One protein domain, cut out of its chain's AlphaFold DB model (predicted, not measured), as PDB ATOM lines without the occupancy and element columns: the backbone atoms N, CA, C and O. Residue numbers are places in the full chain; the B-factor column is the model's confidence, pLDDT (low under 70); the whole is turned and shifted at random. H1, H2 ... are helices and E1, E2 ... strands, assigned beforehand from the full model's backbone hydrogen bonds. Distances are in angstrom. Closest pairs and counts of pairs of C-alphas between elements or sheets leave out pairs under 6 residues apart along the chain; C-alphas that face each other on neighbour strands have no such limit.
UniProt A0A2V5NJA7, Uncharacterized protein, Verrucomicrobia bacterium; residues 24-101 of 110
ATOM      1  N   ARG A  24      60.536 -52.461  19.172       55.31
ATOM      2  CA  ARG A  24      59.241 -51.776  19.029       55.31
ATOM      3  C   ARG A  24      58.061 -52.629  19.495       55.31
ATOM      4  O   ARG A  24      56.998 -52.091  19.784       55.31
ATOM      5  N   LEU A  25      58.237 -53.950  19.585       58.12
ATOM      6  CA  LEU A  25      57.186 -54.867  20.032       58.12
ATOM      7  C   LEU A  25      56.773 -54.592  21.480       58.12
ATOM      8  O   LEU A  25      55.583 -54.567  21.767       58.12
ATOM      9  N   GLN A  26      57.729 -54.286  22.361       62.69
ATOM     10  CA  GLN A  26      57.444 -53.972  23.767       62.69
ATOM     11  C   GLN A  26      56.630 -52.674  23.902       62.69
ATOM     12  O   GLN A  26      55.701 -52.597  24.706       62.69
ATOM     13  N   GLU A  27      56.918 -51.673  23.066       67.81
ATOM     14  CA  GLU A  27      56.146 -50.427  23.008       67.81
ATOM     15  C   GLU A  27      54.733 -50.666  22.446       67.81
ATOM     16  O   GLU A  27      53.749 -50.171  22.993       67.81
ATOM     17  N   LEU A  28      54.602 -51.481  21.394       72.62
ATOM     18  CA  LEU A  28      53.306 -51.831  20.807       72.62
ATOM     19  C   LEU A  28      52.433 -52.656  21.758       72.62
ATOM     20  O   LEU A  28      51.232 -52.410  21.848       72.62
ATOM     21  N   GLU A  29      53.007 -53.615  22.480       77.69
ATOM     22  CA  GLU A  29      52.294 -54.406  23.485       77.69
ATOM     23  C   GLU A  29      51.802 -53.536  24.639       77.69
ATOM     24  O   GLU A  29      50.643 -53.658  25.047       77.69
ATOM     25  N   PHE A  30      52.633 -52.601  25.105       78.88
ATOM     26  CA  PHE A  30      52.227 -51.616  26.101       78.88
ATOM     27  C   PHE A  30      51.048 -50.770  25.604       78.88
ATOM     28  O   PHE A  30      50.017 -50.693  26.275       78.88
ATOM     29  N   LEU A  31      51.147 -50.197  24.400       82.12
ATOM     30  CA  LEU A  31      50.077 -49.382  23.812       82.12
ATOM     31  C   LEU A  31      48.786 -50.182  23.595       82.12
ATOM     32  O   LEU A  31      47.698 -49.684  23.880       82.12
ATOM     33  N   ASN A  32      48.889 -51.435  23.147       83.94
ATOM     34  CA  ASN A  32      47.742 -52.333  23.014       83.94
ATOM     35  C   ASN A  32      47.094 -52.624  24.373       83.94
ATOM     36  O   ASN A  32      45.866 -52.651  24.482       83.94
ATOM     37  N   GLY A  33      47.901 -52.817  25.418       86.69
ATOM     38  CA  GLY A  33      47.427 -52.958  26.792       86.69
ATOM     39  C   GLY A  33      46.664 -51.723  27.271       86.69
ATOM     40  O   GLY A  33      45.561 -51.854  27.802       86.69
ATOM     41  N   ILE A  34      47.195 -50.524  27.011       86.44
ATOM     42  CA  ILE A  34      46.526 -49.263  27.354       86.44
ATOM     43  C   ILE A  34      45.208 -49.103  26.591       86.44
ATOM     44  O   ILE A  34      44.196 -48.777  27.204       86.44
ATOM     45  N   ALA A  35      45.186 -49.383  25.286       86.50
ATOM     46  CA  ALA A  35      43.969 -49.282  24.481       86.50
ATOM     47  C   ALA A  35      42.868 -50.236  24.977       86.50
ATOM     48  O   ALA A  35      41.691 -49.875  25.020       86.50
ATOM     49  N   ARG A  36      43.244 -51.454  25.393       86.69
ATOM     50  CA  ARG A  36      42.310 -52.392  26.031       86.69
ATOM     51  C   ARG A  36      41.779 -51.827  27.341       86.69
ATOM     52  O   ARG A  36      40.572 -51.818  27.538       86.69
ATOM     53  N   LEU A  37      42.659 -51.319  28.200       85.31
ATOM     54  CA  LEU A  37      42.269 -50.743  29.483       85.31
ATOM     55  C   LEU A  37      41.322 -49.543  29.325       85.31
ATOM     56  O   LEU A  37      40.348 -49.439  30.062       85.31
ATOM     57  N   GLN A  38      41.580 -48.667  28.353       84.56
ATOM     58  CA  GLN A  38      40.704 -47.538  28.029       84.56
ATOM     59  C   GLN A  38      39.312 -48.011  27.612       84.56
ATOM     60  O   GLN A  38      38.317 -47.513  28.127       84.56
ATOM     61  N   LYS A  39      39.234 -49.034  26.754       86.31
ATOM     62  CA  LYS A  39      37.956 -49.606  26.323       86.31
ATOM     63  C   LYS A  39      37.143 -50.180  27.490       86.31
ATOM     64  O   LYS A  39      35.930 -49.994  27.526       86.31
ATOM     65  N   GLU A  40      37.791 -50.866  28.431       86.00
ATOM     66  CA  GLU A  40      37.118 -51.367  29.640       86.00
ATOM     67  C   GLU A  40      36.655 -50.205  30.537       86.00
ATOM     68  O   GLU A  40      35.532 -50.214  31.040       86.00
ATOM     69  N   ALA A  41      37.485 -49.165  30.689       84.19
ATOM     70  CA  ALA A  41      37.166 -47.975  31.479       84.19
ATOM     71  C   ALA A  41      36.009 -47.139  30.895       84.19
ATOM     72  O   ALA A  41      35.249 -46.543  31.659       84.19
ATOM     73  N   ASP A  42      35.850 -47.119  29.569       83.44
ATOM     74  CA  ASP A  42      34.719 -46.477  28.887       83.44
ATOM     75  C   ASP A  42      33.402 -47.238  29.114       83.44
ATOM     76  O   ASP A  42      32.331 -46.632  29.179       83.44
ATOM     77  N   ALA A  43      33.469 -48.568  29.227       85.00
ATOM     78  CA  ALA A  43      32.297 -49.417  29.417       85.00
ATOM     79  C   ALA A  43      31.834 -49.461  30.881       85.00
ATOM     80  O   ALA A  43      30.631 -49.479  31.151       85.00
ATOM     81  N   ALA A  44      32.774 -49.490  31.830       83.38
ATOM     82  CA  ALA A  44      32.485 -49.598  33.253       83.38
ATOM     83  C   ALA A  44      33.604 -49.010  34.124       83.38
ATOM     84  O   ALA A  44      34.750 -48.850  33.704       83.38
ATOM     85  N   ALA A  45      33.282 -48.734  35.393       81.88
ATOM     86  CA  ALA A  45      34.277 -48.325  36.380       81.88
ATOM     87  C   ALA A  45      35.335 -49.428  36.555       81.88
ATOM     88  O   ALA A  45      35.086 -50.444  37.202       81.88
ATOM     89  N   THR A  46      36.512 -49.208  35.972       84.62
ATOM     90  CA  THR A  46      37.596 -50.189  35.924       84.62
ATOM     91  C   THR A  46      38.699 -49.811  36.906       84.62
ATOM     92  O   THR A  46      39.213 -48.692  36.879       84.62
ATOM     93  N   ALA A  47      39.083 -50.759  37.762       85.06
ATOM     94  CA  ALA A  47      40.218 -50.630  38.668       85.06
ATOM     95  C   ALA A  47      41.360 -51.546  38.215       85.06
ATOM     96  O   ALA A  47      41.154 -52.732  37.963       85.06
ATOM     97  N   VAL A  48      42.576 -51.004  38.154       82.94
ATOM     98  CA  VAL A  48      43.799 -51.782  37.912       82.94
ATOM     99  C   VAL A  48      44.504 -51.994  39.243       82.94
ATOM    100  O   VAL A  48      44.937 -51.036  39.884       82.94
ATOM    101  N   MET A  49      44.624 -53.252  39.661       79.19
ATOM    102  CA  MET A  49      45.284 -53.634  40.907       79.19
ATOM    103  C   MET A  49      46.620 -54.321  40.616       79.19
ATOM    104  O   MET A  49      46.808 -54.939  39.573       79.19
ATOM    105  N   CYS A  50      47.561 -54.192  41.547       73.62
ATOM    106  CA  CYS A  50      48.853 -54.869  41.509       73.62
ATOM    107  C   CYS A  50      49.065 -55.563  42.859       73.62
ATOM    108  O   CYS A  50      48.426 -55.166  43.837       73.62
ATOM    109  N   ALA A  51      49.921 -56.585  42.908       72.88
ATOM    110  CA  ALA A  51      50.163 -57.354  44.132       72.88
ATOM    111  C   ALA A  51      50.890 -56.526  45.210       72.88
ATOM    112  O   ALA A  51      50.817 -56.836  46.396       72.88
ATOM    113  N   GLU A  52      51.569 -55.449  44.818       70.00
ATOM    114  CA  GLU A  52      52.230 -54.536  45.734       70.00
ATOM    115  C   GLU A  52      51.227 -53.591  46.407       70.00
ATOM    116  O   GLU A  52      50.442 -52.882  45.763       70.00
ATOM    117  N   ALA A  53      51.333 -53.502  47.734       64.50
ATOM    118  CA  ALA A  53      50.535 -52.581  48.539       64.50
ATOM    119  C   ALA A  53      50.787 -51.103  48.168       64.50
ATOM    120  O   ALA A  53      49.896 -50.265  48.270       64.50
ATOM    121  N   VAL A  54      51.991 -50.775  47.687       68.69
ATOM    122  CA  VAL A  54      52.466 -49.395  47.526       68.69
ATOM    123  C   VAL A  54      52.489 -48.971  46.054       68.69
ATOM    124  O   VAL A  54      53.319 -49.446  45.281       68.69
ATOM    125  N   TRP A  55      51.615 -48.031  45.658       65.06
ATOM    126  CA  TRP A  55      51.418 -47.687  44.235       65.06
ATOM    127  C   TRP A  55      52.603 -46.990  43.569       65.06
ATOM    128  O   TRP A  55      52.791 -47.148  42.368       65.06
ATOM    129  N   TRP A  56      53.402 -46.236  44.321       65.38
ATOM    130  CA  TRP A  56      54.548 -45.498  43.780       65.38
ATOM    131  C   TRP A  56      55.801 -46.363  43.599       65.38
ATOM    132  O   TRP A  56      56.787 -45.891  43.042       65.38
ATOM    133  N   ARG A  57      55.784 -47.616  44.074       68.06
ATOM    134  CA  ARG A  57      56.914 -48.554  43.963       68.06
ATOM    135  C   ARG A  57      56.701 -49.663  42.939       68.06
ATOM    136  O   ARG A  57      57.623 -50.440  42.726       68.06
ATOM    137  N   CYS A  58      55.523 -49.751  42.332       70.31
ATOM    138  CA  CYS A  58      55.216 -50.778  41.345       70.31
ATOM    139  C   CYS A  58      54.975 -50.176  39.962       70.31
ATOM    140  O   CYS A  58      54.751 -48.976  39.814       70.31
ATOM    141  N   HIS A  59      54.980 -51.028  38.939       73.19
ATOM    142  CA  HIS A  59      54.829 -50.626  37.538       73.19
ATOM    143  C   HIS A  59      53.485 -49.941  37.225       73.19
ATOM    144  O   HIS A  59      53.335 -49.332  36.168       73.19
ATOM    145  N   ARG A  60      52.502 -49.983  38.142       77.81
ATOM    146  CA  ARG A  60      51.225 -49.270  37.971       77.81
ATOM    147  C   ARG A  60      51.382 -47.751  38.002       77.81
ATOM    148  O   ARG A  60      50.521 -47.064  37.461       77.81
ATOM    149  N   SER A  61      52.463 -47.231  38.589       75.44
ATOM    150  CA  SER A  61      52.793 -45.804  38.506       75.44
ATOM    151  C   SER A  61      53.039 -45.375  37.055       75.44
ATOM    152  O   SER A  61      52.498 -44.361  36.633       75.44
ATOM    153  N   LEU A  62      53.724 -46.209  36.264       77.81
ATOM    154  CA  LEU A  62      53.989 -45.964  34.845       77.81
ATOM    155  C   LEU A  62      52.692 -45.888  34.021       77.81
ATOM    156  O   LEU A  62      52.489 -44.978  33.221       77.81
ATOM    157  N   ILE A  63      51.780 -46.838  34.248       82.62
ATOM    158  CA  ILE A  63      50.466 -46.861  33.590       82.62
ATOM    159  C   ILE A  63      49.649 -45.625  33.994       82.62
ATOM    160  O   ILE A  63      49.049 -44.974  33.141       82.62
ATOM    161  N   ALA A  64      49.646 -45.280  35.285       82.44
ATOM    162  CA  ALA A  64      48.912 -44.137  35.817       82.44
ATOM    163  C   ALA A  64      49.414 -42.798  35.246       82.44
ATOM    164  O   ALA A  64      48.597 -41.966  34.848       82.44
ATOM    165  N   ASP A  65      50.729 -42.608  35.150       79.44
ATOM    166  CA  ASP A  65      51.335 -41.424  34.540       79.44
ATOM    167  C   ASP A  65      50.971 -41.315  33.054       79.44
ATOM    168  O   ASP A  65      50.592 -40.238  32.586       79.44
ATOM    169  N   TYR A  66      51.049 -42.429  32.312       81.94
ATOM    170  CA  TYR A  66      50.701 -42.462  30.892       81.94
ATOM    171  C   TYR A  66      49.236 -42.089  30.669       81.94
ATOM    172  O   TYR A  66      48.935 -41.218  29.852       81.94
ATOM    173  N   LEU A  67      48.313 -42.698  31.416       81.94
ATOM    174  CA  LEU A  67      46.884 -42.387  31.324       81.94
ATOM    175  C   LEU A  67      46.615 -40.918  31.668       81.94
ATOM    176  O   LEU A  67      45.905 -40.235  30.931       81.94
ATOM    177  N   LYS A  68      47.246 -40.407  32.729       81.38
ATOM    178  CA  LYS A  68      47.106 -39.009  33.141       81.38
ATOM    179  C   LYS A  68      47.630 -38.029  32.093       81.38
ATOM    180  O   LYS A  68      46.981 -37.019  31.829       81.38
ATOM    181  N   ALA A  69      48.764 -38.322  31.460       77.44
ATOM    182  CA  ALA A  69      49.281 -37.509  30.358       77.44
ATOM    183  C   ALA A  69      48.389 -37.542  29.112       77.44
ATOM    184  O   ALA A  69      48.346 -36.560  28.379       77.44
ATOM    185  N   ASN A  70      47.634 -38.623  28.909       75.56
ATOM    186  CA  ASN A  70      46.610 -38.724  27.868       75.56
ATOM    187  C   ASN A  70      45.249 -38.133  28.299       75.56
ATOM    188  O   ASN A  70      44.237 -38.381  27.651       75.56
ATOM    189  N   GLY A  71      45.204 -37.357  29.391       75.19
ATOM    190  CA  GLY A  71      44.004 -36.644  29.840       75.19
ATOM    191  C   GLY A  71      43.009 -37.484  30.643       75.19
ATOM    192  O   GLY A  71      41.930 -36.999  30.977       75.19
ATOM    193  N   ILE A  72      43.352 -38.727  30.991       78.69
ATOM    194  CA  ILE A  72      42.484 -39.596  31.790       78.69
ATOM    195  C   ILE A  72      42.704 -39.304  33.273       78.69
ATOM    196  O   ILE A  72      43.828 -39.308  33.773       78.69
ATOM    197  N   ASN A  73      41.616 -39.080  34.008       79.00
ATOM    198  CA  ASN A  73      41.696 -38.892  35.450       79.00
ATOM    199  C   ASN A  73      41.981 -40.229  36.150       79.00
ATOM    200  O   ASN A  73      41.154 -41.139  36.111       79.00
ATOM    201  N   VAL A  74      43.134 -40.338  36.814       83.69
ATOM    202  CA  VAL A  74      43.544 -41.546  37.543       83.69
ATOM    203  C   VAL A  74      43.459 -41.304  39.047       83.69
ATOM    204  O   VAL A  74      44.031 -40.343  39.566       83.69
ATOM    205  N   ILE A  75      42.775 -42.206  39.752       85.06
ATOM    206  CA  ILE A  75      42.564 -42.150  41.201       85.06
ATOM    207  C   ILE A  75      43.140 -43.421  41.831       85.06
ATOM    208  O   ILE A  75      42.788 -44.531  41.440       85.06
ATOM    209  N   HIS A  76      44.010 -43.259  42.826       84.38
ATOM    210  CA  HIS A  76      44.510 -44.348  43.662       84.38
ATOM    211  C   HIS A  76      43.536 -44.607  44.800       84.38
ATOM    212  O   HIS A  76      43.203 -43.689  45.546       84.38
ATOM    213  N   ILE A  77      43.112 -45.858  44.951       84.06
ATOM    214  CA  ILE A  77      42.356 -46.332  46.112       84.06
ATOM    215  C   ILE A  77      43.388 -46.850  47.115       84.06
ATOM    216  O   ILE A  77      44.064 -47.840  46.839       84.06
ATOM    217  N   LEU A  78      43.572 -46.137  48.228       79.94
ATOM    218  CA  LEU A  78      44.576 -46.476  49.243       79.94
ATOM    219  C   LEU A  78      43.992 -47.397  50.315       79.94
ATOM    220  O   LEU A  78      44.645 -48.343  50.745       79.94
ATOM    221  N   ASP A  79      42.750 -47.134  50.711       81.00
ATOM    222  CA  ASP A  79      41.978 -47.950  51.641       81.00
ATOM    223  C   ASP A  79      40.470 -47.774  51.370       81.00
ATOM    224  O   ASP A  79      40.069 -47.143  50.390       81.00
ATOM    225  N   ALA A  80      39.618 -48.342  52.227       81.12
ATOM    226  CA  ALA A  80      38.162 -48.318  52.067       81.12
ATOM    227  C   ALA A  80      37.532 -46.908  52.071       81.12
ATOM    228  O   ALA A  80      36.383 -46.754  51.656       81.12
ATOM    229  N   ARG A  81      38.237 -45.891  52.573       82.62
ATOM    230  CA  ARG A  81      37.753 -44.507  52.706       82.62
ATOM    231  C   ARG A  81      38.664 -43.487  52.029       82.62
ATOM    232  O   ARG A  81      38.212 -42.380  51.747       82.62
ATOM    233  N   THR A  82      39.915 -43.845  51.766       80.81
ATOM    234  CA  THR A  82      40.922 -42.924  51.255       80.81
ATOM    235  C   THR A  82      41.196 -43.179  49.784       80.81
ATOM    236  O   THR A  82      41.687 -44.236  49.378       80.81
ATOM    237  N   THR A  83      40.952 -42.147  48.985       84.50
ATOM    238  CA  THR A  83      41.345 -42.096  47.581       84.50
ATOM    239  C   THR A  83      42.203 -40.871  47.320       84.50
ATOM    240  O   THR A  83      41.925 -39.800  47.855       84.50
ATOM    241  N   GLN A  84      43.205 -40.999  46.459       82.69
ATOM    242  CA  GLN A  84      44.099 -39.906  46.101       82.69
ATOM    243  C   GLN A  84      44.223 -39.807  44.583       82.69
ATOM    244  O   GLN A  84      44.580 -40.779  43.922       82.69
ATOM    245  N   ALA A  85      43.964 -38.628  44.015       82.44
ATOM    246  CA  ALA A  85      44.252 -38.383  42.604       82.44
ATOM    247  C   ALA A  85      45.749 -38.593  42.346       82.44
ATOM    248  O   ALA A  85      46.581 -38.134  43.128       82.44
ATOM    249  N   HIS A  86      46.096 -39.290  41.265       78.81
ATOM    250  CA  HIS A  86      47.490 -39.574  40.951       78.81
ATOM    251  C   HIS A  86      48.270 -38.263  40.779       78.81
ATOM    252  O   HIS A  86      47.960 -37.500  39.858       78.81
ATOM    253  N   PRO A  87      49.271 -37.956  41.623       71.94
ATOM    254  CA  PRO A  87      50.226 -36.906  41.294       71.94
ATOM    255  C   PRO A  87      51.078 -37.400  40.117       71.94
ATOM    256  O   PRO A  87      51.362 -38.591  40.050       71.94
ATOM    257  N   PHE A  88      51.470 -36.518  39.186       63.81
ATOM    258  CA  PHE A  88      52.472 -36.926  38.188       63.81
ATOM    259  C   PHE A  88      53.725 -37.372  38.943       63.81
ATOM    260  O   PHE A  88      54.135 -36.686  39.887       63.81
ATOM    261  N   THR A  89      54.304 -38.519  38.590       60.72
ATOM    262  CA  THR A  89      55.534 -38.956  39.250       60.72
ATOM    263  C   THR A  89      56.690 -38.021  38.892       60.72
ATOM    264  O   THR A  89      56.739 -37.431  37.815       60.72
ATOM    265  N   SER A  90      57.654 -37.876  39.805       56.69
ATOM    266  CA  SER A  90      58.825 -37.002  39.625       56.69
ATOM    267  C   SER A  90      59.715 -37.395  38.438       56.69
ATOM    268  O   SER A  90      60.461 -36.561  37.928       56.69
ATOM    269  N   ALA A  91      59.633 -38.654  37.999       52.59
ATOM    270  CA  ALA A  91      60.358 -39.185  36.850       52.59
ATOM    271  C   ALA A  91      59.663 -38.895  35.510       52.59
ATOM    272  O   ALA A  91      60.295 -39.012  34.462       52.59
ATOM    273  N   ALA A  92      58.382 -38.523  35.533       56.00
ATOM    274  CA  ALA A  92      57.596 -38.296  34.339       56.00
ATOM    275  C   ALA A  92      57.664 -36.817  33.936       56.00
ATOM    276  O   ALA A  92      57.008 -35.953  34.523       56.00
ATOM    277  N   LYS A  93      58.468 -36.508  32.916       59.22
ATOM    278  CA  LYS A  93      58.499 -35.171  32.310       59.22
ATOM    279  C   LYS A  93      57.666 -35.169  31.040       59.22
ATOM    280  O   LYS A  93      57.888 -35.977  30.144       59.22
ATOM    281  N   LEU A  94      56.732 -34.230  30.934       58.53
ATOM    282  CA  LEU A  94      56.077 -33.942  29.663       58.53
ATOM    283  C   LEU A  94      57.054 -33.160  28.780       58.53
ATOM    284  O   LEU A  94      57.362 -32.004  29.061       58.53
ATOM    285  N   VAL A  95      57.539 -33.791  27.714       57.12
ATOM    286  CA  VAL A  95      58.367 -33.158  26.681       57.12
ATOM    287  C   VAL A  95      57.548 -33.152  25.394       57.12
ATOM    288  O   VAL A  95      57.204 -34.208  24.868       57.12
ATOM    289  N   ASN A  96      57.179 -31.966  24.900       51.53
ATOM    290  CA  ASN A  96      56.349 -31.791  23.696       51.53
ATOM    291  C   ASN A  96      55.007 -32.555  23.737       51.53
ATOM    292  O   ASN A  96      54.588 -33.145  22.743       51.53
ATOM    293  N   GLY A  97      54.349 -32.597  24.901       59.31
ATOM    294  CA  GLY A  97      53.072 -33.304  25.081       59.31
ATOM    295  C   GLY A  97      53.188 -34.831  25.126       59.31
ATOM    296  O   GLY A  97      52.173 -35.514  25.222       59.31
ATOM    297  N   LYS A  98      54.409 -35.379  25.089       55.31
ATOM    298  CA  LYS A  98      54.679 -36.805  25.281       55.31
ATOM    299  C   LYS A  98      55.363 -37.036  26.620       55.31
ATOM    300  O   LYS A  98      56.218 -36.261  27.044       55.31
ATOM    301  N   LEU A  99      54.975 -38.117  27.281       59.75
ATOM    302  CA  LEU A  99      55.577 -38.532  28.534       59.75
ATOM    303  C   LEU A  99      56.989 -39.071  28.271       59.75
ATOM    304  O   LEU A  99      57.166 -39.983  27.466       59.75
ATOM    305  N   SER A 100      57.989 -38.500  28.935       63.06
ATOM    306  CA  SER A 100      59.381 -38.933  28.867       63.06
ATOM    307  C   SER A 100      59.865 -39.351  30.251       63.06
ATOM    308  O   SER A 100      59.769 -38.583  31.210       63.06
ATOM    309  N   TYR A 101      60.416 -40.562  30.318       60.53
ATOM    310  CA  TYR A 101      61.104 -41.125  31.479       60.53
ATOM    311  C   TYR A 101      62.615 -41.170  31.226       60.53
ATOM    312  O   TYR A 101      63.258 -42.206  31.368       60.53
TER     313      TYR A 101
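This is residues 24 to 101 of the 110 residues of an uncharacterized protein of Verrucomicrobia bacterium (UniProt A0A2V5NJA7). A short helix, H2, sits in the middle, with a longer helix, H1, crossing one side of it nearly at a right angle, and two small strand hairpins lie well away from each other: E3 and E4 by the end of H2 at Ala 69, and E1 and E2 in another place, away from H1. The named parts have few contacts with each other; a long loop of residues 44 to 59 leads from the end of H1 round to the start of H2, and residues 24 to 29 of H1 stick out. The printed part has 78 residues, with two named helices and four named strands in the order H1 H2 E1 E2 E3 E4, and both two-stranded sheets, E1 - E2 and E3 - E4, are antiparallel. The class is mixed, helices and strands; the whole is compact, with a radius of gyration of the C-alphas of 12.9 A and spans of 39 by 30 by 23 A.

H1, residues 24 to 43, begins with C-alpha 24 at (59.241, -51.776, 19.029) and measures 29.0 A from first to last C-alpha. H2, residues 60 to 69, measures 14.1 A, and its C-alpha 60 is at (51.225, -49.270, 37.971). Four strands of three residues follow: E1, residues 75 to 77, 6.5 A; E2, residues 83 to 85, 6.9 A; E3, residues 93 to 95, 6.0 A; and E4, residues 98 to 100, 6.3 A, which ends with C-alpha 100 at (59.381, -38.933, 28.867).

H1 and H2 are close but not clearly touching; their closest C-alphas, of Ile 34 and Ile 63, are 7.8 A apart. Their lines are about perpendicular, at 74 degrees. In both helices every O i to N i+4 pair is within hydrogen-bond range. E1 and E2 form an antiparallel hairpin, with 156 degrees between their directions; N 76 and O 84 are within hydrogen-bond range at 2.8 A, as are N 84 and O 76 at 2.8 A. E3 and E4 form a second antiparallel hairpin, at 132 degrees, with N 100 and O 93 within hydrogen-bond range at 2.8 A and N 95 and O 98 at 2.9 A. The closest C-alphas of H2 and E4, of Ala 69 and Leu 99, are 6.6 A apart; those of H2 and E3, of Ala 69 and Leu 94, are 7.7 A apart. H1 is apart from E1, E2, E3 and E4, and E2 is apart from E3 and E4.

The two C-alphas farthest apart, those of Arg 24 and Arg 81, are 40.6 A from each other. The printed part has no cut. The link from H1 to H2, 16 residues, is long, and the link from E2 to E3, 7 residues, is short. The mean pLDDT of the printed part is 74.8, and residues 24 to 27, 53 to 57 and 88 to 101 are under 70, with E3 and E4 at means of 58 and 59.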